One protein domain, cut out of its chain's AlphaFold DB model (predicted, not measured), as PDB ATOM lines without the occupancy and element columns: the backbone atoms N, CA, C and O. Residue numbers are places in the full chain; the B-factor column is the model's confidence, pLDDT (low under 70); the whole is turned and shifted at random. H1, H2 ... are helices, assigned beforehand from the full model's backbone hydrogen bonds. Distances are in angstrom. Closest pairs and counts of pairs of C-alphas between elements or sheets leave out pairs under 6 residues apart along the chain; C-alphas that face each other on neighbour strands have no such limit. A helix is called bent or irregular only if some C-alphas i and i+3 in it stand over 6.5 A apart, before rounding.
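Overview. This is residues 148 to 271 and 385 to 463 of the 463 residues of the protein "PXA domain-containing protein" of Naumovozyma castellii (strain ATCC 76901 / BCRC 22586 / CBS 4309 / NBRC 1992 / NRRL Y-12630) (UniProt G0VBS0). Two loose helical lobes are set end to end and joined at a corner. In one lobe H1 and H9 lie side by side in opposite directions, with H2 folded back on H1 and the pair H3 and H4 beyond H9; in the other the long H5 lies beside H6, H8 packs on both, and the short H7 is next to H6. The chain passes between the lobes twice, from H4 to H5 and from H8 to H9, and the far end of H5 sticks out with residues 259 to 268. The printed part has 203 residues with nine named helices, H1 to H9 in order, and no named strand; the class is all helix. The whole is loose, with a radius of gyration of the C-alphas of 21.4 A and spans of 71, 52 and 36 A.

Along the chain. H1, residues 149 to 173, begins with C-alpha 149 at (50.318, 84.576, -93.496) and is 34.8 A long; it is irregular, with C-alphas 154 and 157 7.0 A apart. H2 is residues 181 to 189 and H3 residues 198 to 208. H4, residues 214 to 236, is 30.2 A long. H5, residues 239 to 268, is 43.3 A long and ends with C-alpha 268 at (80.493, 60.095, -82.490). H6, residues 392 to 412, is 30.0 A long. H7 is residues 415 to 419 and H8 residues 423 to 434. H9, residues 437 to 456, is 29.2 A long and ends with C-alpha 456 at (39.956, 89.368, -100.944).

Arrangement. H9, the hub, touches H1 at a shallow tilt of 21 degrees, opposite ways; the closest C-alphas, of Ile 157 and Ile 447, are 6.5 A apart. H1 and H2 form a helical hairpin, closest at the C-alphas of Cys 171 and Thr 181, 5.7 A. H9 only just touches H2, and only just touches H4, with 3 pairs of C-alphas within 8 A each; the closest are Tyr 182 and Cys 439, 6.3 A, and Asp 234 and Lys 441, 7.0 A. H3 touches H4 at a steep tilt of 54 degrees, with the C-alphas of Thr 201 and Phe 224 6.0 A apart. H5 touches H6 at a shallow tilt of 27 degrees, the same way, closest at the C-alphas of Asn 247 and Thr 402, 5.7 A. H8 touches H6, with the C-alphas of Ile 403 and Met 426 5.6 A apart, and H5, with those of Pro 239 and Cys 434 5.1 A apart. H7 is close to H6 but not clearly touching, with the C-alphas of Cys 410 and Asp 416 6.0 A apart. H1 and H5 are apart, for instance. Every O i to N i+4 pair is within hydrogen-bond range in H2, H3, H5, H7, H8 and H9; in H1 18 of 21 are, in H4 14 of 19 and in H6 15 of 17.

Size, cuts and confidence. The C-alphas of Met 214 and Thr 271, the two farthest apart, are 72.7 A apart. Residues 272 to 384 are not printed, and C-alphas 271 and 385 are 52.8 A apart across this cut. Of the links that are printed whole, none is long. The mean pLDDT of the printed part is 78.8, and 33 residues are under 70, among them residues 385 to 393 and 457 to 463.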
ATOM      1  N   ASP A 148      48.199  88.276 -94.844       77.44
ATOM      2  CA  ASP A 148      48.813  88.093 -93.529       77.44
ATOM      3  C   ASP A 148      48.927  86.594 -93.210       77.44
ATOM      4  O   ASP A 148      48.110  85.985 -92.516       77.44
ATOM      5  N   TRP A 149      49.990  85.981 -93.733       77.75
ATOM      6  CA  TRP A 149      50.318  84.576 -93.496       77.75
ATOM      7  C   TRP A 149      50.511  84.240 -92.018       77.75
ATOM      8  O   TRP A 149      50.387  83.072 -91.646       77.75
ATOM      9  N   GLU A 150      50.862  85.216 -91.177       80.94
ATOM     10  CA  GLU A 150      50.973  84.970 -89.747       80.94
ATOM     11  C   GLU A 150      49.588  84.782 -89.133       80.94
ATOM     12  O   GLU A 150      49.380  83.761 -88.481       80.94
ATOM     13  N   ALA A 151      48.657  85.710 -89.362       83.69
ATOM     14  CA  ALA A 151      47.286  85.598 -88.863       83.69
ATOM     15  C   ALA A 151      46.589  84.343 -89.417       83.69
ATOM     16  O   ALA A 151      46.103  83.513 -88.647       83.69
ATOM     17  N   LEU A 152      46.670  84.118 -90.730       84.94
ATOM     18  CA  LEU A 152      46.031  82.974 -91.384       84.94
ATOM     19  C   LEU A 152      46.513  81.623 -90.818       84.94
ATOM     20  O   LEU A 152      45.707  80.743 -90.504       84.94
ATOM     21  N   LEU A 153      47.833  81.432 -90.693       84.25
ATOM     22  CA  LEU A 153      48.409  80.148 -90.272       84.25
ATOM     23  C   LEU A 153      48.441  79.965 -88.753       84.25
ATOM     24  O   LEU A 153      48.403  78.824 -88.286       84.25
ATOM     25  N   ALA A 154      48.583  81.049 -87.987       86.12
ATOM     26  CA  ALA A 154      48.755  80.987 -86.539       86.12
ATOM     27  C   ALA A 154      47.467  81.258 -85.752       86.12
ATOM     28  O   ALA A 154      47.402  80.824 -84.602       86.12
ATOM     29  N   ASP A 155      46.453  81.888 -86.350       88.50
ATOM     30  CA  ASP A 155      45.168  82.173 -85.706       88.50
ATOM     31  C   ASP A 155      43.995  81.506 -86.427       88.50
ATOM     32  O   ASP A 155      43.406  80.575 -85.879       88.50
ATOM     33  N   ASP A 156      43.693  81.899 -87.665       90.00
ATOM     34  CA  ASP A 156      42.401  81.575 -88.287       90.00
ATOM     35  C   ASP A 156      42.231  80.089 -88.618       90.00
ATOM     36  O   ASP A 156      41.261  79.453 -88.188       90.00
ATOM     37  N   ILE A 157      43.197  79.488 -89.325       90.50
ATOM     38  CA  ILE A 157      43.183  78.042 -89.594       90.50
ATOM     39  C   ILE A 157      43.196  77.249 -88.274       90.50
ATOM     40  O   ILE A 157      42.387  76.327 -88.123       90.50
ATOM     41  N   PRO A 158      44.054  77.580 -87.288       91.50
ATOM     42  CA  PRO A 158      44.022  76.920 -85.989       91.50
ATOM     43  C   PRO A 158      42.679  77.002 -85.253       91.50
ATOM     44  O   PRO A 158      42.267  76.007 -84.655       91.50
ATOM     45  N   VAL A 159      41.976  78.136 -85.313       91.94
ATOM     46  CA  VAL A 159      40.633  78.289 -84.730       91.94
ATOM     47  C   VAL A 159      39.634  77.356 -85.409       91.94
ATOM     48  O   VAL A 159      38.866  76.680 -84.725       91.94
ATOM     49  N   ILE A 160      39.659  77.269 -86.740       91.56
ATOM     50  CA  ILE A 160      38.774  76.378 -87.508       91.56
ATOM     51  C   ILE A 160      39.023  74.912 -87.131       91.56
ATOM     52  O   ILE A 160      38.085  74.175 -86.821       91.56
ATOM     53  N   ILE A 161      40.292  74.498 -87.071       90.44
ATOM     54  CA  ILE A 161      40.669  73.135 -86.670       90.44
ATOM     55  C   ILE A 161      40.220  72.847 -85.231       90.44
ATOM     56  O   ILE A 161      39.696  71.770 -84.953       90.44
ATOM     57  N   SER A 162      40.393  73.800 -84.314       90.50
ATOM     58  CA  SER A 162      39.970  73.671 -82.915       90.50
ATOM     59  C   SER A 162      38.460  73.480 -82.788       90.50
ATOM     60  O   SER A 162      38.019  72.507 -82.172       90.50
ATOM     61  N   LYS A 163      37.667  74.333 -83.452       90.19
ATOM     62  CA  LYS A 163      36.201  74.211 -83.508       90.19
ATOM     63  C   LYS A 163      35.776  72.849 -84.045       90.19
ATOM     64  O   LYS A 163      34.880  72.220 -83.490       90.19
ATOM     65  N   HIS A 164      36.450  72.359 -85.083       89.69
ATOM     66  CA  HIS A 164      36.175  71.045 -85.646       89.69
ATOM     67  C   HIS A 164      36.483  69.903 -84.669       89.69
ATOM     68  O   HIS A 164      35.630  69.041 -84.455       89.69
ATOM     69  N   ILE A 165      37.654  69.919 -84.024       87.12
ATOM     70  CA  ILE A 165      38.032  68.917 -83.016       87.12
ATOM     71  C   ILE A 165      37.032  68.920 -81.853       87.12
ATOM     72  O   ILE A 165      36.600  67.852 -81.417       87.12
ATOM     73  N   HIS A 166      36.656  70.100 -81.354       87.56
ATOM     74  CA  HIS A 166      35.692  70.224 -80.265       87.56
ATOM     75  C   HIS A 166      34.311  69.710 -80.679       87.56
ATOM     76  O   HIS A 166      33.754  68.855 -79.994       87.56
ATOM     77  N   GLY A 167      33.818  70.138 -81.846       87.88
ATOM     78  CA  GLY A 167      32.524  69.719 -82.376       87.88
ATOM     79  C   GLY A 167      32.428  68.205 -82.569       87.88
ATOM     80  O   GLY A 167      31.436  67.604 -82.165       87.88
ATOM     81  N   ILE A 168      33.468  67.547 -83.101       86.62
ATOM     82  CA  ILE A 168      33.436  66.081 -83.235       86.62
ATOM     83  C   ILE A 168      33.470  65.394 -81.867       86.62
ATOM     84  O   ILE A 168      32.724  64.438 -81.645       86.62
ATOM     85  N   ARG A 169      34.308  65.858 -80.933       84.94
ATOM     86  CA  ARG A 169      34.370  65.269 -79.584       84.94
ATOM     87  C   ARG A 169      33.040  65.403 -78.852       84.94
ATOM     88  O   ARG A 169      32.591  64.444 -78.232       84.94
ATOM     89  N   GLU A 170      32.384  66.551 -78.965       85.81
ATOM     90  CA  GLU A 170      31.064  66.775 -78.385       85.81
ATOM     91  C   GLU A 170      29.992  65.892 -79.041       85.81
ATOM     92  O   GLU A 170      29.120  65.342 -78.357       85.81
ATOM     93  N   CYS A 171      30.068  65.688 -80.360       85.31
ATOM     94  CA  CYS A 171      29.236  64.706 -81.046       85.31
ATOM     95  C   CYS A 171      29.461  63.287 -80.507       85.31
ATOM     96  O   CYS A 171      28.476  62.629 -80.188       85.31
ATOM     97  N   LYS A 172      30.717  62.855 -80.315       82.44
ATOM     98  CA  LYS A 172      31.059  61.523 -79.774       82.44
ATOM     99  C   LYS A 172      30.526  61.313 -78.351       82.44
ATOM    100  O   LYS A 172      30.091  60.213 -78.031       82.44
ATOM    101  N   LEU A 173      30.561  62.345 -77.503       80.44
ATOM    102  CA  LEU A 173      30.152  62.242 -76.098       80.44
ATOM    103  C   LEU A 173      28.631  62.249 -75.898       80.44
ATOM    104  O   LEU A 173      28.127  61.434 -75.132       80.44
ATOM    105  N   ASN A 174      27.891  63.129 -76.586       73.56
ATOM    106  CA  ASN A 174      26.434  63.237 -76.402       73.56
ATOM    107  C   ASN A 174      25.674  62.718 -77.629       73.56
ATOM    108  O   ASN A 174      24.958  63.483 -78.283       73.56
ATOM    109  N   LEU A 175      25.860  61.443 -77.977       70.56
ATOM    110  CA  LEU A 175      25.058  60.791 -79.009       70.56
ATOM    111  C   LEU A 175      23.657  60.503 -78.438       70.56
ATOM    112  O   LEU A 175      23.450  59.534 -77.712       70.56
ATOM    113  N   SER A 176      22.690  61.380 -78.704       64.25
ATOM    114  CA  SER A 176      21.279  61.114 -78.400       64.25
ATOM    115  C   SER A 176      20.707  60.128 -79.419       64.25
ATOM    116  O   SER A 176      20.950  60.303 -80.611       64.25
ATOM    117  N   ASN A 177      19.888  59.166 -78.981       61.47
ATOM    118  CA  ASN A 177      19.379  58.040 -79.787       61.47
ATOM    119  C   ASN A 177      18.679  58.389 -81.125       61.47
ATOM    120  O   ASN A 177      18.440  57.480 -81.914       61.47
ATOM    121  N   ASN A 178      18.365  59.662 -81.403       65.69
ATOM    122  CA  ASN A 178      17.586  60.083 -82.574       65.69
ATOM    123  C   ASN A 178      18.313  61.039 -83.545       65.69
ATOM    124  O   ASN A 178      17.763  61.321 -84.608       65.69
ATOM    125  N   GLU A 179      19.510  61.552 -83.227       75.25
ATOM    126  CA  GLU A 179      20.243  62.481 -84.109       75.25
ATOM    127  C   GLU A 179      21.507  61.830 -84.669       75.25
ATOM    128  O   GLU A 179      22.257  61.185 -83.936       75.25
ATOM    129  N   THR A 180      21.762  62.002 -85.969       81.12
ATOM    130  CA  THR A 180      23.026  61.554 -86.555       81.12
ATOM    131  C   THR A 180      24.153  62.483 -86.107       81.12
ATOM    132  O   THR A 180      23.942  63.675 -85.866       81.12
ATOM    133  N   THR A 181      25.377  61.956 -86.006       81.88
ATOM    134  CA  THR A 181      26.564  62.764 -85.681       81.88
ATOM    135  C   THR A 181      26.658  63.999 -86.580       81.88
ATOM    136  O   THR A 181      26.913  65.100 -86.090       81.88
ATOM    137  N   TYR A 182      26.371  63.827 -87.870       84.12
ATOM    138  CA  TYR A 182      26.311  64.897 -88.851       84.12
ATOM    139  C   TYR A 182      25.336  66.017 -88.506       84.12
ATOM    140  O   TYR A 182      25.737  67.177 -88.478       84.12
ATOM    141  N   THR A 183      24.061  65.708 -88.234       82.62
ATOM    142  CA  THR A 183      23.056  66.757 -88.000       82.62
ATOM    143  C   THR A 183      23.401  67.574 -86.768       82.62
ATOM    144  O   THR A 183      23.268  68.798 -86.772       82.62
ATOM    145  N   LYS A 184      23.916  66.913 -85.732       83.62
ATOM    146  CA  LYS A 184      24.410  67.583 -84.537       83.62
ATOM    147  C   LYS A 184      25.640  68.445 -84.828       83.62
ATOM    148  O   LYS A 184      25.700  69.586 -84.381       83.62
ATOM    149  N   TYR A 185      26.588  67.936 -85.611       86.81
ATOM    150  CA  TYR A 185      27.779  68.688 -85.998       86.81
ATOM    151  C   TYR A 185      27.419  69.948 -86.802       86.81
ATOM    152  O   TYR A 185      27.951  71.023 -86.520       86.81
ATOM    153  N   CYS A 186      26.466  69.857 -87.735       84.62
ATOM    154  CA  CYS A 186      25.964  71.014 -88.480       84.62
ATOM    155  C   CYS A 186      25.304  72.049 -87.564       84.62
ATOM    156  O   CYS A 186      25.555  73.239 -87.723       84.62
ATOM    157  N   LYS A 187      24.528  71.620 -86.557       84.44
ATOM    158  CA  LYS A 187      23.955  72.535 -85.550       84.44
ATOM    159  C   LYS A 187      25.037  73.244 -84.733       84.44
ATOM    160  O   LYS A 187      24.941  74.448 -84.527       84.44
ATOM    161  N   LEU A 188      26.069  72.520 -84.293       83.44
ATOM    162  CA  LEU A 188      27.175  73.083 -83.506       83.44
ATOM    163  C   LEU A 188      28.033  74.062 -84.313       83.44
ATOM    164  O   LEU A 188      28.528  75.048 -83.778       83.44
ATOM    165  N   THR A 189      28.212  73.787 -85.603       81.12
ATOM    166  CA  THR A 189      29.007  74.631 -86.506       81.12
ATOM    167  C   THR A 189      28.188  75.699 -87.227       81.12
ATOM    168  O   THR A 189      28.778  76.507 -87.938       81.12
ATOM    169  N   LEU A 190      26.862  75.723 -87.023       80.19
ATOM    170  CA  LEU A 190      25.902  76.574 -87.737       80.19
ATOM    171  C   LEU A 190      26.067  76.488 -89.265       80.19
ATOM    172  O   LEU A 190      25.932  77.481 -89.975       80.19
ATOM    173  N   PHE A 191      26.402  75.298 -89.765       77.12
ATOM    174  CA  PHE A 191      26.757  75.089 -91.162       77.12
ATOM    175  C   PHE A 191      25.561  74.597 -91.984       77.12
ATOM    176  O   PHE A 191      24.912  73.612 -91.626       77.12
ATOM    177  N   GLU A 192      25.308  75.248 -93.120       76.06
ATOM    178  CA  GLU A 192      24.221  74.909 -94.046       76.06
ATOM    179  C   GLU A 192      24.780  74.267 -95.327       76.06
ATOM    180  O   GLU A 192      25.256  74.955 -96.231       76.06
ATOM    181  N   GLU A 193      24.716  72.935 -95.424       68.44
ATOM    182  CA  GLU A 193      25.298  72.171 -96.544       68.44
ATOM    183  C   GLU A 193      24.769  72.613 -97.916       68.44
ATOM    184  O   GLU A 193      25.545  72.733 -98.866       68.44
ATOM    185  N   ASP A 194      23.474  72.927 -98.006       70.25
ATOM    186  CA  ASP A 194      22.798  73.242 -99.271       70.25
ATOM    187  C   ASP A 194      23.345  74.501 -99.962       70.25
ATOM    188  O   ASP A 194      23.219  74.652-101.178       70.25
ATOM    189  N   LYS A 195      23.982  75.405 -99.209       75.75
ATOM    190  CA  LYS A 195      24.497  76.678 -99.736       75.75
ATOM    191  C   LYS A 195      25.986  76.634-100.078       75.75
ATOM    192  O   LYS A 195      26.450  77.396-100.926       75.75
ATOM    193  N   TYR A 196      26.748  75.754 -99.435       68.56
ATOM    194  CA  TYR A 196      28.188  75.944 -99.280       68.56
ATOM    195  C   TYR A 196      29.142  75.415-100.369       68.56
ATOM    196  O   TYR A 196      30.335  75.677-100.250       68.56
ATOM    197  N   PRO A 197      28.712  74.814-101.494       75.38
ATOM    198  CA  PRO A 197      29.532  74.859-102.707       75.38
ATOM    199  C   PRO A 197      29.244  76.121-103.539       75.38
ATOM    200  O   PRO A 197      30.168  76.729-104.083       75.38
ATOM    201  N   TYR A 198      27.984  76.564-103.583       82.19
ATOM    202  CA  TYR A 198      27.542  77.655-104.452       82.19
ATOM    203  C   TYR A 198      28.099  79.012-104.027       82.19
ATOM    204  O   TYR A 198      28.544  79.761-104.887       82.19
ATOM    205  N   ILE A 199      28.171  79.298-102.722       81.12
ATOM    206  CA  ILE A 199      28.751  80.554-102.209       81.12
ATOM    207  C   ILE A 199      30.210  80.715-102.663       81.12
ATOM    208  O   ILE A 199      30.604  81.780-103.141       81.12
ATOM    209  N   ILE A 200      31.004  79.646-102.555       79.19
ATOM    210  CA  ILE A 200      32.404  79.630-102.995       79.19
ATOM    211  C   ILE A 200      32.485  79.855-104.507       79.19
ATOM    212  O   ILE A 200      33.302  80.642-104.980       79.19
ATOM    213  N   THR A 201      31.637  79.174-105.276       81.25
ATOM    214  CA  THR A 201      31.630  79.299-106.734       81.25
ATOM    215  C   THR A 201      31.203  80.694-107.189       81.25
ATOM    216  O   THR A 201      31.848  81.268-108.061       81.25
ATOM    217  N   ASP A 202      30.178  81.277-106.571       82.50
ATOM    218  CA  ASP A 202      29.722  82.639-106.852       82.50
ATOM    219  C   ASP A 202      30.792  83.673-106.513       82.50
ATOM    220  O   ASP A 202      31.002  84.632-107.257       82.50
ATOM    221  N   PHE A 203      31.518  83.461-105.417       77.81
ATOM    222  CA  PHE A 203      32.671  84.279-105.076       77.81
ATOM    223  C   PHE A 203      33.769  84.179-106.140       77.81
ATOM    224  O   PHE A 203      34.235  85.201-106.643       77.81
ATOM    225  N   LEU A 204      34.131  82.961-106.556       75.88
ATOM    226  CA  LEU A 204      35.131  82.749-107.603       75.88
ATOM    227  C   LEU A 204      34.711  83.398-108.928       75.88
ATOM    228  O   LEU A 204      35.518  84.078-109.561       75.88
ATOM    229  N   LYS A 205      33.437  83.283-109.317       78.50
ATOM    230  CA  LYS A 205      32.887  83.956-110.504       78.50
ATOM    231  C   LYS A 205      33.044  85.474-110.436       78.50
ATOM    232  O   LYS A 205      33.484  86.072-111.416       78.50
ATOM    233  N   LYS A 206      32.743  86.091-109.286       76.69
ATOM    234  CA  LYS A 206      32.945  87.534-109.072       76.69
ATOM    235  C   LYS A 206      34.418  87.921-109.203       76.69
ATOM    236  O   LYS A 206      34.719  88.921-109.845       76.69
ATOM    237  N   THR A 207      35.332  87.117-108.652       68.12
ATOM    238  CA  THR A 207      36.778  87.398-108.725       68.12
ATOM    239  C   THR A 207      37.378  87.232-110.121       68.12
ATOM    240  O   THR A 207      38.347  87.909-110.444       68.12
ATOM    241  N   ILE A 208      36.815  86.355-110.958       66.44
ATOM    242  CA  ILE A 208      37.309  86.107-112.321       66.44
ATOM    243  C   ILE A 208      36.985  87.282-113.267       66.44
ATOM    244  O   ILE A 208      37.695  87.468-114.253       66.44
ATOM    245  N   GLY A 209      35.988  88.114-112.938       60.12
ATOM    246  CA  GLY A 209      35.569  89.258-113.754       60.12
ATOM    247  C   GLY A 209      34.862  88.851-115.057       60.12
ATOM    248  O   GLY A 209      35.134  87.800-115.631       60.12
ATOM    249  N   ASN A 210      33.918  89.682-115.514       57.47
ATOM    250  CA  ASN A 210      33.236  89.588-116.817       57.47
ATOM    251  C   ASN A 210      32.702  88.194-117.215       57.47
ATOM    252  O   ASN A 210      32.916  87.709-118.323       57.47
ATOM    253  N   THR A 211      31.932  87.557-116.332       57.66
ATOM    254  CA  THR A 211      31.096  86.399-116.699       57.66
ATOM    255  C   THR A 211      29.737  86.852-117.248       57.66
ATOM    256  O   THR A 211      28.692  86.397-116.797       57.66
ATOM    257  N   ASP A 212      29.731  87.735-118.251       61.72
ATOM    258  CA  ASP A 212      28.486  88.145-118.928       61.72
ATOM    259  C   ASP A 212      27.892  86.994-119.764       61.72
ATOM    260  O   ASP A 212      26.702  86.963-120.082       61.72
ATOM    261  N   SER A 213      28.719  85.999-120.104       75.62
ATOM    262  CA  SER A 213      28.296  84.806-120.829       75.62
ATOM    263  C   SER A 213      27.617  83.792-119.905       75.62
ATOM    264  O   SER A 213      28.242  83.188-119.026       75.62
ATOM    265  N   MET A 214      26.337  83.517-120.174       77.06
ATOM    266  CA  MET A 214      25.558  82.471-119.496       77.06
ATOM    267  C   MET A 214      26.231  81.090-119.588       77.06
ATOM    268  O   MET A 214      26.183  80.311-118.634       77.06
ATOM    269  N   LEU A 215      26.905  80.798-120.708       73.50
ATOM    270  CA  LEU A 215      27.624  79.539-120.911       73.50
ATOM    271  C   LEU A 215      28.836  79.431-119.983       73.50
ATOM    272  O   LEU A 215      29.041  78.392-119.361       73.50
ATOM    273  N   GLN A 216      29.613  80.507-119.860       72.75
ATOM    274  CA  GLN A 216      30.776  80.547-118.976       72.75
ATOM    275  C   GLN A 216      30.350  80.385-117.513       72.75
ATOM    276  O   GLN A 216      30.935  79.581-116.794       72.75
ATOM    277  N   SER A 217      29.286  81.076-117.089       79.88
ATOM    278  CA  SER A 217      28.739  80.948-115.731       79.88
ATOM    279  C   SER A 217      28.269  79.516-115.436       79.88
ATOM    280  O   SER A 217      28.670  78.936-114.427       79.88
ATOM    281  N   SER A 218      27.516  78.901-116.357       81.56
ATOM    282  CA  SER A 218      27.042  77.517-116.212       81.56
ATOM    283  C   SER A 218      28.187  76.495-116.226       81.56
ATOM    284  O   SER A 218      28.175  75.527-115.460       81.56
ATOM    285  N   MET A 219      29.214  76.721-117.049       78.31
ATOM    286  CA  MET A 219      30.413  75.888-117.060       78.31
ATOM    287  C   MET A 219      31.163  75.979-115.728       78.31
ATOM    288  O   MET A 219      31.551  74.944-115.185       78.31
ATOM    289  N   LEU A 220      31.349  77.186-115.187       77.62
ATOM    290  CA  LEU A 220      32.000  77.390-113.893       77.62
ATOM    291  C   LEU A 220      31.190  76.752-112.760       77.62
ATOM    292  O   LEU A 220      31.784  76.108-111.901       77.62
ATOM    293  N   ASP A 221      29.856  76.821-112.798       83.06
ATOM    294  CA  ASP A 221      29.004  76.109-111.838       83.06
ATOM    295  C   ASP A 221      29.206  74.605-111.887       83.06
ATOM    296  O   ASP A 221      29.416  73.964-110.858       83.06
ATOM    297  N   SER A 222      29.164  74.022-113.084       81.44
ATOM    298  CA  SER A 222      29.371  72.587-113.226       81.44
ATOM    299  C   SER A 222      30.792  72.183-112.826       81.44
ATOM    300  O   SER A 222      30.994  71.105-112.268       81.44
ATOM    301  N   LEU A 223      31.789  73.021-113.109       77.81
ATOM    302  CA  LEU A 223      33.175  72.742-112.769       77.81
ATOM    303  C   LEU A 223      33.390  72.811-111.254       77.81
ATOM    304  O   LEU A 223      33.847  71.841-110.653       77.81
ATOM    305  N   PHE A 224      33.054  73.931-110.625       79.38
ATOM    306  CA  PHE A 224      33.337  74.134-109.211       79.38
ATOM    307  C   PHE A 224      32.358  73.377-108.321       79.38
ATOM    308  O   PHE A 224      32.813  72.594-107.492       79.38
ATOM    309  N   ASN A 225      31.044  73.509-108.517       83.50
ATOM    310  CA  ASN A 225      30.069  72.884-107.618       83.50
ATOM    311  C   ASN A 225      30.016  71.368-107.794       83.50
ATOM    312  O   ASN A 225      30.072  70.635-106.812       83.50
ATOM    313  N   VAL A 226      29.916  70.876-109.033       80.25
ATOM    314  CA  VAL A 226      29.696  69.441-109.279       80.25
ATOM    315  C   VAL A 226      31.014  68.674-109.277       80.25
ATOM    316  O   VAL A 226      31.145  67.670-108.576       80.25
ATOM    317  N   LEU A 227      32.013  69.126-110.038       75.12
ATOM    318  CA  LEU A 227      33.257  68.371-110.180       75.12
ATOM    319  C   LEU A 227      34.213  68.590-108.998       75.12
ATOM    320  O   LEU A 227      34.590  67.620-108.342       75.12
ATOM    321  N   LEU A 228      34.632  69.830-108.733       73.69
ATOM    322  CA  LEU A 228      35.711  70.108-107.779       73.69
ATOM    323  C   LEU A 228      35.244  70.002-106.317       73.69
ATOM    324  O   LEU A 228      35.749  69.167-105.566       73.69
ATOM    325  N   LEU A 229      34.272  70.822-105.913       79.31
ATOM    326  CA  LEU A 229      33.823  70.953-104.522       79.31
ATOM    327  C   LEU A 229      32.948  69.788-104.056       79.31
ATOM    328  O   LEU A 229      32.851  69.559-102.851       79.31
ATOM    329  N   ASN A 230      32.341  69.044-104.984       80.56
ATOM    330  CA  ASN A 230      31.559  67.861-104.652       80.56
ATOM    331  C   ASN A 230      32.338  66.571-104.934       80.56
ATOM    332  O   ASN A 230      32.822  65.953-103.992       80.56
ATOM    333  N   HIS A 231      32.545  66.176-106.196       77.75
ATOM    334  CA  HIS A 231      33.143  64.866-106.500       77.75
ATOM    335  C   HIS A 231      34.605  64.707-106.059       77.75
ATOM    336  O   HIS A 231      34.955  63.687-105.461       77.75
ATOM    337  N   ILE A 232      35.475  65.676-106.362       72.56
ATOM    338  CA  ILE A 232      36.892  65.588-105.978       72.56
ATOM    339  C   ILE A 232      37.036  65.747-104.467       72.56
ATOM    340  O   ILE A 232      37.746  64.958-103.843       72.56
ATOM    341  N   MET A 233      36.332  66.712-103.870       78.19
ATOM    342  CA  MET A 233      36.375  66.919-102.425       78.19
ATOM    343  C   MET A 233      35.885  65.690-101.659       78.19
ATOM    344  O   MET A 233      36.561  65.233-100.740       78.19
ATOM    345  N   ASP A 234      34.778  65.079-102.093       81.56
ATOM    346  CA  ASP A 234      34.288  63.827-101.520       81.56
ATOM    347  C   ASP A 234      35.344  62.724-101.591       81.56
ATOM    348  O   ASP A 234      35.444  61.921-100.671       81.56
ATOM    349  N   SER A 235      36.145  62.667-102.655       77.12
ATOM    350  CA  SER A 235      37.220  61.684-102.731       77.12
ATOM    351  C   SER A 235      38.378  62.011-101.791       77.12
ATOM    352  O   SER A 235      38.951  61.082-101.243       77.12
ATOM    353  N   ILE A 236      38.770  63.276-101.621       74.69
ATOM    354  CA  ILE A 236      39.919  63.662-100.773       74.69
ATOM    355  C   ILE A 236      39.615  63.427 -99.290       74.69
ATOM    356  O   ILE A 236      40.496  63.054 -98.518       74.69
ATOM    357  N   VAL A 237      38.360  63.643 -98.915       83.31
ATOM    358  CA  VAL A 237      37.873  63.615 -97.535       83.31
ATOM    359  C   VAL A 237      37.586  62.190 -97.034       83.31
ATOM    360  O   VAL A 237      37.324  61.975 -95.849       83.31
ATOM    361  N   GLU A 238      37.661  61.190 -97.914       84.06
ATOM    362  CA  GLU A 238      37.471  59.791 -97.542       84.06
ATOM    363  C   GLU A 238      38.467  59.369 -96.439       84.06
ATOM    364  O   GLU A 238      39.675  59.599 -96.596       84.06
ATOM    365  N   PRO A 239      38.012  58.702 -95.357       84.56
ATOM    366  CA  PRO A 239      38.866  58.340 -94.224       84.56
ATOM    367  C   PRO A 239      40.159  57.624 -94.628       84.56
ATOM    368  O   PRO A 239      41.230  57.935 -94.114       84.56
ATOM    369  N   TYR A 240      40.092  56.729 -95.618       84.69
ATOM    370  CA  TYR A 240      41.261  56.034 -96.154       84.69
ATOM    371  C   TYR A 240      42.390  56.986 -96.591       84.69
ATOM    372  O   TYR A 240      43.551  56.765 -96.243       84.69
ATOM    373  N   TYR A 241      42.078  58.059 -97.327       80.94
ATOM    374  CA  TYR A 241      43.103  58.992 -97.805       80.94
ATOM    375  C   TYR A 241      43.671  59.848 -96.679       80.94
ATOM    376  O   TYR A 241      44.864  60.161 -96.698       80.94
ATOM    377  N   VAL A 242      42.851  60.177 -95.676       82.38
ATOM    378  CA  VAL A 242      43.312  60.854 -94.459       82.38
ATOM    379  C   VAL A 242      44.332  59.971 -93.728       82.38
ATOM    380  O   VAL A 242      45.432  60.433 -93.417       82.38
ATOM    381  N   LEU A 243      44.033  58.681 -93.546       85.19
ATOM    382  CA  LEU A 243      44.939  57.715 -92.910       85.19
ATOM    383  C   LEU A 243      46.223  57.481 -93.717       85.19
ATOM    384  O   LEU A 243      47.319  57.483 -93.153       85.19
ATOM    385  N   ASP A 244      46.122  57.314 -95.039       83.19
ATOM    386  CA  ASP A 244      47.285  57.182 -95.928       83.19
ATOM    387  C   ASP A 244      48.168  58.444 -95.874       83.19
ATOM    388  O   ASP A 244      49.399  58.366 -95.802       83.19
ATOM    389  N   GLY A 245      47.545  59.625 -95.831       79.00
ATOM    390  CA  GLY A 245      48.220  60.906 -95.630       79.00
ATOM    391  C   GLY A 245      49.015  60.942 -94.325       79.00
ATOM    392  O   GLY A 245      50.219  61.220 -94.344       79.00
ATOM    393  N   ILE A 246      48.375  60.587 -93.209       84.00
ATOM    394  CA  ILE A 246      49.015  60.508 -91.888       84.00
ATOM    395  C   ILE A 246      50.182  59.510 -91.914       84.00
ATOM    396  O   ILE A 246      51.296  59.856 -91.512       84.00
ATOM    397  N   ASN A 247      49.989  58.311 -92.470       86.56
ATOM    398  CA  ASN A 247      51.038  57.294 -92.577       86.56
ATOM    399  C   ASN A 247      52.266  57.776 -93.352       86.56
ATOM    400  O   ASN A 247      53.403  57.547 -92.927       86.56
ATOM    401  N   LYS A 248      52.067  58.477 -94.472       82.94
ATOM    402  CA  LYS A 248      53.167  59.065 -95.253       82.94
ATOM    403  C   LYS A 248      53.920  60.136 -94.476       82.94
ATOM    404  O   LYS A 248      55.140  60.253 -94.613       82.94
ATOM    405  N   VAL A 249      53.223  60.934 -93.671       81.06
ATOM    406  CA  VAL A 249      53.871  61.919 -92.795       81.06
ATOM    407  C   VAL A 249      54.684  61.201 -91.719       81.06
ATOM    408  O   VAL A 249      55.866  61.511 -91.538       81.06
ATOM    409  N   CYS A 250      54.110  60.189 -91.066       85.75
ATOM    410  CA  CYS A 250      54.800  59.390 -90.058       85.75
ATOM    411  C   CYS A 250      56.055  58.711 -90.623       85.75
ATOM    412  O   CYS A 250      57.127  58.826 -90.028       85.75
ATOM    413  N   SER A 251      55.978  58.075 -91.794       84.19
ATOM    414  CA  SER A 251      57.128  57.407 -92.416       84.19
ATOM    415  C   SER A 251      58.250  58.389 -92.773       84.19
ATOM    416  O   SER A 251      59.419  58.122 -92.482       84.19
ATOM    417  N   LYS A 252      57.915  59.581 -93.287       84.31
ATOM    418  CA  LYS A 252      58.887  60.664 -93.522       84.31
ATOM    419  C   LYS A 252      59.549  61.138 -92.225       84.31
ATOM    420  O   LYS A 252      60.762  61.370 -92.200       84.31
ATOM    421  N   LEU A 253      58.785  61.277 -91.140       83.44
ATOM    422  CA  LEU A 253      59.314  61.678 -89.832       83.44
ATOM    423  C   LEU A 253      60.239  60.615 -89.230       83.44
ATOM    424  O   LEU A 253      61.283  60.981 -88.674       83.44
ATOM    425  N   LYS A 254      59.896  59.328 -89.382       86.62
ATOM    426  CA  LYS A 254      60.736  58.188 -88.987       86.62
ATOM    427  C   LYS A 254      62.051  58.192 -89.762       86.62
ATOM    428  O   LYS A 254      63.114  58.246 -89.142       86.62
ATOM    429  N   ALA A 255      61.993  58.243 -91.095       85.56
ATOM    430  CA  ALA A 255      63.175  58.262 -91.959       85.56
ATOM    431  C   ALA A 255      64.122  59.421 -91.600       85.56
ATOM    432  O   ALA A 255      65.299  59.213 -91.308       85.56
ATOM    433  N   LYS A 256      63.584  60.643 -91.471       84.81
ATOM    434  CA  LYS A 256      64.365  61.841 -91.121       84.81
ATOM    435  C   LYS A 256      65.049  61.734 -89.755       84.81
ATOM    436  O   LYS A 256      66.148  62.265 -89.571       84.81
ATOM    437  N   LYS A 257      64.406  61.102 -88.767       83.12
ATOM    438  CA  LYS A 257      64.990  60.906 -87.432       83.12
ATOM    439  C   LYS A 257      66.053  59.812 -87.446       83.12
ATOM    440  O   LYS A 257      67.124  60.032 -86.882       83.12
ATOM    441  N   MET A 258      65.786  58.691 -88.113       82.69
ATOM    442  CA  MET A 258      66.737  57.588 -88.254       82.69
ATOM    443  C   MET A 258      68.006  58.034 -88.979       82.69
ATOM    444  O   MET A 258      69.105  57.765 -88.502       82.69
ATOM    445  N   ASP A 259      67.882  58.834 -90.038       83.81
ATOM    446  CA  ASP A 259      69.035  59.421 -90.728       83.81
ATOM    447  C   ASP A 259      69.849  60.342 -89.818       83.81
ATOM    448  O   ASP A 259      71.080  60.319 -89.834       83.81
ATOM    449  N   LYS A 260      69.184  61.141 -88.971       82.31
ATOM    450  CA  LYS A 260      69.874  61.969 -87.970       82.31
ATOM    451  C   LYS A 260      70.589  61.122 -86.919       82.31
ATOM    452  O   LYS A 260      71.675  61.507 -86.496       82.31
ATOM    453  N   LEU A 261      69.997  60.012 -86.479       80.88
ATOM    454  CA  LEU A 261      70.617  59.102 -85.514       80.88
ATOM    455  C   LEU A 261      71.832  58.395 -86.124       80.88
ATOM    456  O   LEU A 261      72.893  58.408 -85.509       80.88
ATOM    457  N   LYS A 262      71.724  57.894 -87.361       81.44
ATOM    458  CA  LYS A 262      72.845  57.306 -88.111       81.44
ATOM    459  C   LYS A 262      73.986  58.306 -88.302       81.44
ATOM    460  O   LYS A 262      75.132  57.989 -87.999       81.44
ATOM    461  N   LYS A 263      73.676  59.542 -88.715       79.31
ATOM    462  CA  LYS A 263      74.671  60.621 -88.851       79.31
ATOM    463  C   LYS A 263      75.335  60.966 -87.516       79.31
ATOM    464  O   LYS A 263      76.544  61.149 -87.482       79.31
ATOM    465  N   LYS A 264      74.578  61.003 -86.413       73.25
ATOM    466  CA  LYS A 264      75.134  61.223 -85.068       73.25
ATOM    467  C   LYS A 264      76.027  60.074 -84.603       73.25
ATOM    468  O   LYS A 264      77.079  60.347 -84.045       73.25
ATOM    469  N   ALA A 265      75.638  58.822 -84.842       70.88
ATOM    470  CA  ALA A 265      76.444  57.652 -84.494       70.88
ATOM    471  C   ALA A 265      77.747  57.593 -85.312       70.88
ATOM    472  O   ALA A 265      78.809  57.322 -84.760       70.88
ATOM    473  N   ALA A 266      77.687  57.938 -86.603       66.12
ATOM    474  CA  ALA A 266      78.868  58.085 -87.454       66.12
ATOM    475  C   ALA A 266      79.772  59.250 -87.004       66.12
ATOM    476  O   ALA A 266      80.991  59.122 -87.007       66.12
ATOM    477  N   GLN A 267      79.185  60.364 -86.554       63.75
ATOM    478  CA  GLN A 267      79.916  61.527 -86.042       63.75
ATOM    479  C   GLN A 267      80.573  61.268 -84.671       63.75
ATOM    480  O   GLN A 267      81.676  61.749 -84.422       63.75
ATOM    481  N   TYR A 268      79.940  60.472 -83.800       54.34
ATOM    482  CA  TYR A 268      80.493  60.095 -82.490       54.34
ATOM    483  C   TYR A 268      81.701  59.153 -82.603       54.34
ATOM    484  O   TYR A 268      82.527  59.106 -81.699       54.34
ATOM    485  N   ARG A 269      81.834  58.442 -83.730       54.38
ATOM    486  CA  ARG A 269      83.011  57.617 -84.035       54.38
ATOM    487  C   ARG A 269      84.261  58.434 -84.388       54.38
ATOM    488  O   ARG A 269      85.352  57.900 -84.253       54.38
ATOM    489  N   ASN A 270      84.116  59.709 -84.769       53.53
ATOM    490  CA  ASN A 270      85.213  60.533 -85.298       53.53
ATOM    491  C   ASN A 270      85.458  61.864 -84.565       53.53
ATOM    492  O   ASN A 270      86.165  62.713 -85.100       53.53
ATOM    493  N   THR A 271      84.921  62.100 -83.360       44.94
ATOM    494  CA  THR A 271      85.238  63.366 -82.667       44.94
ATOM    495  C   THR A 271      85.265  63.256 -81.150       44.94
ATOM    496  O   THR A 271      84.267  62.936 -80.508       44.94
ATOM    497  N   ARG A 385      41.888  53.446-110.987       54.97
ATOM    498  CA  ARG A 385      41.037  53.825-109.856       54.97
ATOM    499  C   ARG A 385      41.496  53.037-108.637       54.97
ATOM    500  O   ARG A 385      41.462  51.807-108.649       54.97
ATOM    501  N   ARG A 386      41.929  53.744-107.595       60.31
ATOM    502  CA  ARG A 386      42.187  53.115-106.304       60.31
ATOM    503  C   ARG A 386      40.862  52.555-105.808       60.31
ATOM    504  O   ARG A 386      39.871  53.282-105.755       60.31
ATOM    505  N   ILE A 387      40.847  51.262-105.507       59.47
ATOM    506  CA  ILE A 387      39.724  50.643-104.815       59.47
ATOM    507  C   ILE A 387      39.766  51.239-103.414       59.47
ATOM    508  O   ILE A 387      40.703  50.990-102.658       59.47
ATOM    509  N   ILE A 388      38.830  52.140-103.136       61.88
ATOM    510  CA  ILE A 388      38.667  52.704-101.805       61.88
ATOM    511  C   ILE A 388      38.062  51.580-100.964       61.88
ATOM    512  O   ILE A 388      36.987  51.098-101.335       61.88
ATOM    513  N   PRO A 389      38.719  51.149 -99.877       65.25
ATOM    514  CA  PRO A 389      38.120  50.195 -98.961       65.25
ATOM    515  C   PRO A 389      36.920  50.873 -98.294       65.25
ATOM    516  O   PRO A 389      37.074  51.715 -97.412       65.25
ATOM    517  N   THR A 390      35.718  50.593 -98.796       62.03
ATOM    518  CA  THR A 390      34.453  51.135 -98.267       62.03
ATOM    519  C   THR A 390      33.876  50.290 -97.133       62.03
ATOM    520  O   THR A 390      32.947  50.735 -96.464       62.03
ATOM    521  N   THR A 391      34.386  49.076 -96.918       67.44
ATOM    522  CA  THR A 391      33.965  48.192 -95.828       67.44
ATOM    523  C   THR A 391      34.803  48.453 -94.580       67.44
ATOM    524  O   THR A 391      36.024  48.591 -94.643       67.44
ATOM    525  N   GLU A 392      34.137  48.512 -93.428       66.19
ATOM    526  CA  GLU A 392      34.776  48.722 -92.123       66.19
ATOM    527  C   GLU A 392      35.863  47.666 -91.850       66.19
ATOM    528  O   GLU A 392      36.952  48.001 -91.390       66.19
ATOM    529  N   GLU A 393      35.633  46.425 -92.292       69.69
ATOM    530  CA  GLU A 393      36.570  45.296 -92.201       69.69
ATOM    531  C   GLU A 393      37.905  45.520 -92.941       69.69
ATOM    532  O   GLU A 393      38.950  45.062 -92.480       69.69
ATOM    533  N   GLU A 394      37.910  46.249 -94.062       76.25
ATOM    534  CA  GLU A 394      39.137  46.569 -94.811       76.25
ATOM    535  C   GLU A 394      39.845  47.822 -94.271       76.25
ATOM    536  O   GLU A 394      41.054  47.998 -94.460       76.25
ATOM    537  N   LEU A 395      39.112  48.700 -93.579       81.50
ATOM    538  CA  LEU A 395      39.639  49.944 -93.021       81.50
ATOM    539  C   LEU A 395      40.340  49.727 -91.671       81.50
ATOM    540  O   LEU A 395      41.350  50.379 -91.394       81.50
ATOM    541  N   GLU A 396      39.850  48.800 -90.847       82.62
ATOM    542  CA  GLU A 396      40.437  48.469 -89.542       82.62
ATOM    543  C   GLU A 396      41.943  48.139 -89.564       82.62
ATOM    544  O   GLU A 396      42.698  48.766 -88.810       82.62
ATOM    545  N   PRO A 397      42.468  47.252 -90.437       86.00
ATOM    546  CA  PRO A 397      43.908  46.975 -90.463       86.00
ATOM    547  C   PRO A 397      44.740  48.225 -90.794       86.00
ATOM    548  O   PRO A 397      45.862  48.394 -90.300       86.00
ATOM    549  N   ILE A 398      44.185  49.142 -91.591       84.44
ATOM    550  CA  ILE A 398      44.829  50.409 -91.942       84.44
ATOM    551  C   ILE A 398      44.826  51.348 -90.736       84.44
ATOM    552  O   ILE A 398      45.864  51.952 -90.447       84.44
ATOM    553  N   LYS A 399      43.718  51.444 -89.989       87.94
ATOM    554  CA  LYS A 399      43.660  52.215 -88.736       87.94
ATOM    555  C   LYS A 399      44.720  51.727 -87.754       87.94
ATOM    556  O   LYS A 399      45.550  52.526 -87.326       87.94
ATOM    557  N   VAL A 400      44.771  50.421 -87.482       88.62
ATOM    558  CA  VAL A 400      45.737  49.814 -86.546       88.62
ATOM    559  C   VAL A 400      47.180  50.097 -86.967       88.62
ATOM    560  O   VAL A 400      48.002  50.513 -86.146       88.62
ATOM    561  N   THR A 401      47.489  49.947 -88.258       89.62
ATOM    562  CA  THR A 401      48.820  50.261 -88.801       89.62
ATOM    563  C   THR A 401      49.164  51.742 -88.622       89.62
ATOM    564  O   THR A 401      50.289  52.087 -88.252       89.62
ATOM    565  N   THR A 402      48.191  52.628 -88.840       88.31
ATOM    566  CA  THR A 402      48.361  54.081 -88.688       88.31
ATOM    567  C   THR A 402      48.607  54.469 -87.238       88.31
ATOM    568  O   THR A 402      49.551  55.205 -86.954       88.31
ATOM    569  N   ILE A 403      47.827  53.910 -86.313       90.94
ATOM    570  CA  ILE A 403      47.981  54.097 -84.868       90.94
ATOM    571  C   ILE A 403      49.376  53.651 -84.424       90.94
ATOM    572  O   ILE A 403      50.082  54.410 -83.759       90.94
ATOM    573  N   GLY A 404      49.818  52.457 -84.838       91.25
ATOM    574  CA  GLY A 404      51.163  51.958 -84.539       91.25
ATOM    575  C   GLY A 404      52.256  52.877 -85.089       91.25
ATOM    576  O   GLY A 404      53.193  53.247 -84.379       91.25
ATOM    577  N   ASN A 405      52.097  53.342 -86.331       90.62
ATOM    578  CA  ASN A 405      53.041  54.265 -86.950       90.62
ATOM    579  C   ASN A 405      53.127  55.614 -86.232       90.62
ATOM    580  O   ASN A 405      54.235  56.130 -86.049       90.62
ATOM    581  N   MET A 406      51.989  56.176 -85.828       90.00
ATOM    582  CA  MET A 406      51.922  57.411 -85.047       90.00
ATOM    583  C   MET A 406      52.545  57.234 -83.665       90.00
ATOM    584  O   MET A 406      53.329  58.083 -83.234       90.00
ATOM    585  N   TRP A 407      52.255  56.118 -83.000       92.88
ATOM    586  CA  TRP A 407      52.790  55.812 -81.680       92.88
ATOM    587  C   TRP A 407      54.315  55.675 -81.694       92.88
ATOM    588  O   TRP A 407      55.004  56.311 -80.898       92.88
ATOM    589  N   GLU A 408      54.873  54.954 -82.667       89.88
ATOM    590  CA  GLU A 408      56.325  54.865 -82.842       89.88
ATOM    591  C   GLU A 408      56.966  56.237 -83.088       89.88
ATOM    592  O   GLU A 408      58.043  56.529 -82.566       89.88
ATOM    593  N   VAL A 409      56.318  57.117 -83.863       88.69
ATOM    594  CA  VAL A 409      56.796  58.499 -84.028       88.69
ATOM    595  C   VAL A 409      56.781  59.228 -82.686       88.69
ATOM    596  O   VAL A 409      57.771  59.876 -82.346       88.69
ATOM    597  N   CYS A 410      55.719  59.092 -81.894       87.31
ATOM    598  CA  CYS A 410      55.649  59.701 -80.567       87.31
ATOM    599  C   CYS A 410      56.812  59.239 -79.676       87.31
ATOM    600  O   CYS A 410      57.512  60.084 -79.117       87.31
ATOM    601  N   GLN A 411      57.108  57.938 -79.644       89.00
ATOM    602  CA  GLN A 411      58.235  57.376 -78.890       89.00
ATOM    603  C   GLN A 411      59.600  57.868 -79.409       89.00
ATOM    604  O   GLN A 411      60.464  58.288 -78.634       89.00
ATOM    605  N   LEU A 412      59.804  57.914 -80.731       87.81
ATOM    606  CA  LEU A 412      61.058  58.388 -81.344       87.81
ATOM    607  C   LEU A 412      61.373  59.861 -81.038       87.81
ATOM    608  O   LEU A 412      62.542  60.281 -81.039       87.81
ATOM    609  N   TYR A 413      60.335  60.664 -80.814       84.94
ATOM    610  CA  TYR A 413      60.448  62.067 -80.428       84.94
ATOM    611  C   TYR A 413      60.269  62.295 -78.920       84.94
ATOM    612  O   TYR A 413      60.399  63.438 -78.489       84.94
ATOM    613  N   ARG A 414      60.090  61.228 -78.125       84.38
ATOM    614  CA  ARG A 414      59.857  61.269 -76.671       84.38
ATOM    615  C   ARG A 414      58.615  62.076 -76.270       84.38
ATOM    616  O   ARG A 414      58.579  62.684 -75.203       84.38
ATOM    617  N   MET A 415      57.612  62.119 -77.141       81.88
ATOM    618  CA  MET A 415      56.361  62.847 -76.911       81.88
ATOM    619  C   MET A 415      55.500  62.164 -75.842       81.88
ATOM    620  O   MET A 415      54.790  62.843 -75.110       81.88
ATOM    621  N   ASP A 416      55.624  60.847 -75.698       82.94
ATOM    622  CA  ASP A 416      55.070  60.055 -74.597       82.94
ATOM    623  C   ASP A 416      55.543  60.586 -73.232       82.94
ATOM    624  O   ASP A 416      54.738  60.950 -72.378       82.94
ATOM    625  N   THR A 417      56.853  60.763 -73.050       81.25
ATOM    626  CA  THR A 417      57.409  61.275 -71.785       81.25
ATOM    627  C   THR A 417      57.153  62.772 -71.590       81.25
ATOM    628  O   THR A 417      56.726  63.198 -70.512       81.25
ATOM    629  N   LEU A 418      57.367  63.582 -72.635       78.75
ATOM    630  CA  LEU A 418      57.236  65.039 -72.564       78.75
ATOM    631  C   LEU A 418      55.776  65.472 -72.397       78.75
ATOM    632  O   LEU A 418      55.453  66.213 -71.472       78.75
ATOM    633  N   LEU A 419      54.884  64.976 -73.251       77.56
ATOM    634  CA  LEU A 419      53.490  65.416 -73.310       77.56
ATOM    635  C   LEU A 419      52.538  64.487 -72.552       77.56
ATOM    636  O   LEU A 419      51.413  64.889 -72.281       77.56
ATOM    637  N   GLY A 420      52.987  63.296 -72.137       78.56
ATOM    638  CA  GLY A 420      52.101  62.308 -71.511       78.56
ATOM    639  C   GLY A 420      51.112  61.714 -72.508       78.56
ATOM    640  O   GLY A 420      49.964  61.489 -72.149       78.56
ATOM    641  N   LEU A 421      51.529  61.566 -73.768       83.94
ATOM    642  CA  LEU A 421      50.713  60.910 -74.781       83.94
ATOM    643  C   LEU A 421      50.776  59.399 -74.587       83.94
ATOM    644  O   LEU A 421      51.856  58.831 -74.441       83.94
ATOM    645  N   GLU A 422      49.615  58.771 -74.650       87.38
ATOM    646  CA  GLU A 422      49.411  57.335 -74.609       87.38
ATOM    647  C   GLU A 422      48.962  56.823 -75.979       87.38
ATOM    648  O   GLU A 422      48.516  57.574 -76.853       87.38
ATOM    649  N   LYS A 423      49.053  55.508 -76.181       87.75
ATOM    650  CA  LYS A 423      48.595  54.883 -77.426       87.75
ATOM    651  C   LYS A 423      47.089  55.087 -77.647       87.75
ATOM    652  O   LYS A 423      46.678  55.348 -78.776       87.75
ATOM    653  N   VAL A 424      46.304  55.078 -76.567       87.19
ATOM    654  CA  VAL A 424      44.850  55.329 -76.564       87.19
ATOM    655  C   VAL A 424      44.503  56.708 -77.140       87.19
ATOM    656  O   VAL A 424      43.433  56.913 -77.710       87.19
ATOM    657  N   ASP A 425      45.415  57.675 -77.067       83.94
ATOM    658  CA  ASP A 425      45.192  59.006 -77.644       83.94
ATOM    659  C   ASP A 425      45.303  59.001 -79.155       83.94
ATOM    660  O   ASP A 425      44.575  59.717 -79.839       83.94
ATOM    661  N   MET A 426      46.224  58.189 -79.670       87.25
ATOM    662  CA  MET A 426      46.383  57.995 -81.104       87.25
ATOM    663  C   MET A 426      45.165  57.254 -81.656       87.25
ATOM    664  O   MET A 426      44.668  57.622 -82.714       87.25
ATOM    665  N   GLU A 427      44.655  56.268 -80.912       87.44
ATOM    666  CA  GLU A 427      43.408  55.556 -81.222       87.44
ATOM    667  C   GLU A 427      42.232  56.534 -81.287       87.44
ATOM    668  O   GLU A 427      41.610  56.677 -82.337       87.44
ATOM    669  N   ASN A 428      42.014  57.323 -80.231       83.75
ATOM    670  CA  ASN A 428      40.953  58.328 -80.197       83.75
ATOM    671  C   ASN A 428      41.076  59.381 -81.305       83.75
ATOM    672  O   ASN A 428      40.064  59.801 -81.871       83.75
ATOM    673  N   PHE A 429      42.294  59.831 -81.618       84.69
ATOM    674  CA  PHE A 429      42.534  60.783 -82.701       84.69
ATOM    675  C   PHE A 429      42.173  60.183 -84.065       84.69
ATOM    676  O   PHE A 429      41.451  60.804 -84.842       84.69
ATOM    677  N   ILE A 430      42.625  58.958 -84.338       86.81
ATOM    678  CA  ILE A 430      42.357  58.259 -85.597       86.81
ATOM    679  C   ILE A 430      40.871  57.928 -85.752       86.81
ATOM    680  O   ILE A 430      40.312  58.146 -86.828       86.81
ATOM    681  N   GLU A 431      40.212  57.485 -84.683       84.94
ATOM    682  CA  GLU A 431      38.759  57.308 -84.649       84.94
ATOM    683  C   GLU A 431      38.024  58.616 -84.941       84.94
ATOM    684  O   GLU A 431      37.099  58.626 -85.744       84.94
ATOM    685  N   THR A 432      38.464  59.731 -84.346       81.69
ATOM    686  CA  THR A 432      37.877  61.061 -84.569       81.69
ATOM    687  C   THR A 432      37.976  61.471 -86.040       81.69
ATOM    688  O   THR A 432      36.985  61.908 -86.619       81.69
ATOM    689  N   CYS A 433      39.134  61.269 -86.676       81.19
ATOM    690  CA  CYS A 433      39.318  61.549 -88.102       81.19
ATOM    691  C   CYS A 433      38.480  60.640 -89.017       81.19
ATOM    692  O   CYS A 433      38.159  61.034 -90.137       81.19
ATOM    693  N   CYS A 434      38.141  59.429 -88.566       84.12
ATOM    694  CA  CYS A 434      37.355  58.459 -89.333       84.12
ATOM    695  C   CYS A 434      35.855  58.499 -89.024       84.12
ATOM    696  O   CYS A 434      35.107  57.754 -89.652       84.12
ATOM    697  N   LEU A 435      35.424  59.326 -88.066       80.69
ATOM    698  CA  LEU A 435      34.092  59.244 -87.477       80.69
ATOM    699  C   LEU A 435      32.992  59.500 -88.507       80.69
ATOM    700  O   LEU A 435      32.076  58.697 -88.645       80.69
ATOM    701  N   GLU A 436      33.091  60.597 -89.259       83.44
ATOM    702  CA  GLU A 436      32.167  60.850 -90.355       83.44
ATOM    703  C   GLU A 436      32.792  61.706 -91.459       83.44
ATOM    704  O   GLU A 436      33.231  62.838 -91.245       83.44
ATOM    705  N   LYS A 437      32.760  61.175 -92.686       86.81
ATOM    706  CA  LYS A 437      33.270  61.839 -93.893       86.81
ATOM    707  C   LYS A 437      32.661  63.230 -94.100       86.81
ATOM    708  O   LYS A 437      33.361  64.163 -94.482       86.81
ATOM    709  N   ARG A 438      31.357  63.387 -93.859       86.19
ATOM    710  CA  ARG A 438      30.651  64.656 -94.101       86.19
ATOM    711  C   ARG A 438      31.136  65.779 -93.180       86.19
ATOM    712  O   ARG A 438      31.279  66.909 -93.633       86.19
ATOM    713  N   CYS A 439      31.484  65.472 -91.929       87.31
ATOM    714  CA  CYS A 439      32.057  66.450 -91.000       87.31
ATOM    715  C   CYS A 439      33.446  66.916 -91.459       87.31
ATOM    716  O   CYS A 439      33.758  68.105 -91.410       87.31
ATOM    717  N   ASN A 440      34.266  65.995 -91.975       87.75
ATOM    718  CA  ASN A 440      35.561  66.342 -92.562       87.75
ATOM    719  C   ASN A 440      35.398  67.211 -93.828       87.75
ATOM    720  O   ASN A 440      36.238  68.066 -94.095       87.75
ATOM    721  N   LYS A 441      34.307  67.039 -94.590       87.00
ATOM    722  CA  LYS A 441      34.007  67.861 -95.777       87.00
ATOM    723  C   LYS A 441      33.746  69.312 -95.378       87.00
ATOM    724  O   LYS A 441      34.319  70.216 -95.980       87.00
ATOM    725  N   ILE A 442      32.974  69.515 -94.307       88.12
ATOM    726  CA  ILE A 442      32.711  70.839 -93.727       88.12
ATOM    727  C   ILE A 442      34.008  71.517 -93.279       88.12
ATOM    728  O   ILE A 442      34.214  72.685 -93.598       88.12
ATOM    729  N   LEU A 443      34.920  70.791 -92.619       88.56
ATOM    730  CA  LEU A 443      36.227  71.343 -92.246       88.56
ATOM    731  C   LEU A 443      36.978  71.889 -93.466       88.56
ATOM    732  O   LEU A 443      37.521  72.990 -93.416       88.56
ATOM    733  N   VAL A 444      37.026  71.125 -94.560       87.12
ATOM    734  CA  VAL A 444      37.748  71.564 -95.759       87.12
ATOM    735  C   VAL A 444      37.073  72.776 -96.400       87.12
ATOM    736  O   VAL A 444      37.777  73.683 -96.841       87.12
ATOM    737  N   TRP A 445      35.740  72.840 -96.408       86.38
ATOM    738  CA  TRP A 445      35.014  74.026 -96.865       86.38
ATOM    739  C   TRP A 445      35.318  75.262 -96.019       86.38
ATOM    740  O   TRP A 445      35.628  76.302 -96.586       86.38
ATOM    741  N   GLN A 446      35.331  75.140 -94.691       87.75
ATOM    742  CA  GLN A 446      35.673  76.248 -93.790       87.75
ATOM    743  C   GLN A 446      37.121  76.720 -93.974       87.75
ATOM    744  O   GLN A 446      37.394  77.919 -93.964       87.75
ATOM    745  N   ILE A 447      38.062  75.792 -94.180       88.50
ATOM    746  CA  ILE A 447      39.450  76.147 -94.504       88.50
ATOM    747  C   ILE A 447      39.507  76.886 -95.845       88.50
ATOM    748  O   ILE A 447      40.208  77.888 -95.950       88.50
ATOM    749  N   LEU A 448      38.777  76.422 -96.863       85.12
ATOM    750  CA  LEU A 448      38.746  77.079 -98.169       85.12
ATOM    751  C   LEU A 448      38.132  78.484 -98.086       85.12
ATOM    752  O   LEU A 448      38.690  79.415 -98.652       85.12
ATOM    753  N   GLU A 449      37.026  78.648 -97.365       85.38
ATOM    754  CA  GLU A 449      36.380  79.941 -97.119       85.38
ATOM    755  C   GLU A 449      37.332  80.918 -96.423       85.38
ATOM    756  O   GLU A 449      37.497  82.046 -96.876       85.38
ATOM    757  N   CYS A 450      38.038  80.458 -95.390       87.06
ATOM    758  CA  CYS A 450      39.055  81.247 -94.700       87.06
ATOM    759  C   CYS A 450      40.190  81.681 -95.639       87.06
ATOM    760  O   CYS A 450      40.577  82.849 -95.658       87.06
ATOM    761  N   LEU A 451      40.681  80.768 -96.483       83.81
ATOM    762  CA  LEU A 451      41.688  81.098 -97.494       83.81
ATOM    763  C   LEU A 451      41.168  82.134 -98.499       83.81
ATOM    764  O   LEU A 451      41.907  83.039 -98.874       83.81
ATOM    765  N   LEU A 452      39.912  82.016 -98.932       80.31
ATOM    766  CA  LEU A 452      39.293  82.948 -99.875       80.31
ATOM    767  C   LEU A 452      39.058  84.334 -99.260       80.31
ATOM    768  O   LEU A 452      39.286  85.328 -99.946       80.31
ATOM    769  N   ALA A 453      38.670  84.412 -97.987       82.69
ATOM    770  CA  ALA A 453      38.509  85.677 -97.271       82.69
ATOM    771  C   ALA A 453      39.829  86.467 -97.237       82.69
ATOM    772  O   ALA A 453      39.880  87.613 -97.683       82.69
ATOM    773  N   HIS A 454      40.926  85.805 -96.857       78.56
ATOM    774  CA  HIS A 454      42.275  86.391 -96.860       78.56
ATOM    775  C   HIS A 454      42.781  86.784 -98.253       78.56
ATOM    776  O   HIS A 454      43.637  87.659 -98.380       78.56
ATOM    777  N   LEU A 455      42.263  86.158 -99.314       73.31
ATOM    778  CA  LEU A 455      42.591  86.525-100.693       73.31
ATOM    779  C   LEU A 455      41.871  87.799-101.170       73.31
ATOM    780  O   LEU A 455      42.309  88.383-102.164       73.31
ATOM    781  N   VAL A 456      40.790  88.231-100.506       70.06
ATOM    782  CA  VAL A 456      39.956  89.368-100.944       70.06
ATOM    783  C   VAL A 456      40.011  90.589-100.031       70.06
ATOM    784  O   VAL A 456      39.795  91.695-100.520       70.06
ATOM    785  N   GLU A 457      40.359  90.445 -98.754       58.44
ATOM    786  CA  GLU A 457      40.222  91.501 -97.733       58.44
ATOM    787  C   GLU A 457      41.136  92.751 -97.855       58.44
ATOM    788  O   GLU A 457      41.358  93.446 -96.870       58.44
ATOM    789  N   ILE A 458      41.660  93.107 -99.038       49.34
ATOM    790  CA  ILE A 458      42.549  94.286 -99.233       49.34
ATOM    791  C   ILE A 458      42.052  95.263-100.313       49.34
ATOM    792  O   ILE A 458      42.801  96.069-100.848       49.34
ATOM    793  N   ASN A 459      40.749  95.274-100.587       42.03
ATOM    794  CA  ASN A 459      40.103  96.381-101.304       42.03
ATOM    795  C   ASN A 459      39.192  97.189-100.357       42.03
ATOM    796  O   ASN A 459      38.029  97.424-100.664       42.03
ATOM    797  N   VAL A 460      39.697  97.577 -99.179       41.34
ATOM    798  CA  VAL A 460      38.957  98.459 -98.246       41.34
ATOM    799  C   VAL A 460      39.132  99.949 -98.597       41.34
ATOM    800  O   VAL A 460      38.428 100.783 -98.047       41.34
ATOM    801  N   ASP A 461      39.979 100.292 -99.573       34.88
ATOM    802  CA  ASP A 461      40.186 101.687-100.002       34.88
ATOM    803  C   ASP A 461      39.282 102.136-101.178       34.88
ATOM    804  O   ASP A 461      39.429 103.261-101.650       34.88
ATOM    805  N   ASP A 462      38.331 101.306-101.632       35.56
ATOM    806  CA  ASP A 462      37.396 101.626-102.737       35.56
ATOM    807  C   ASP A 462      35.910 101.724-102.299       35.56
ATOM    808  O   ASP A 462      35.004 101.473-103.099       35.56
ATOM    809  N   VAL A 463      35.627 102.096-101.039       31.59
ATOM    810  CA  VAL A 463      34.266 102.478-100.586       31.59
ATOM    811  C   VAL A 463      34.272 103.793 -99.823       31.59
ATOM    812  O   VAL A 463      35.032 103.899 -98.837       31.59
TER     813      VAL A 463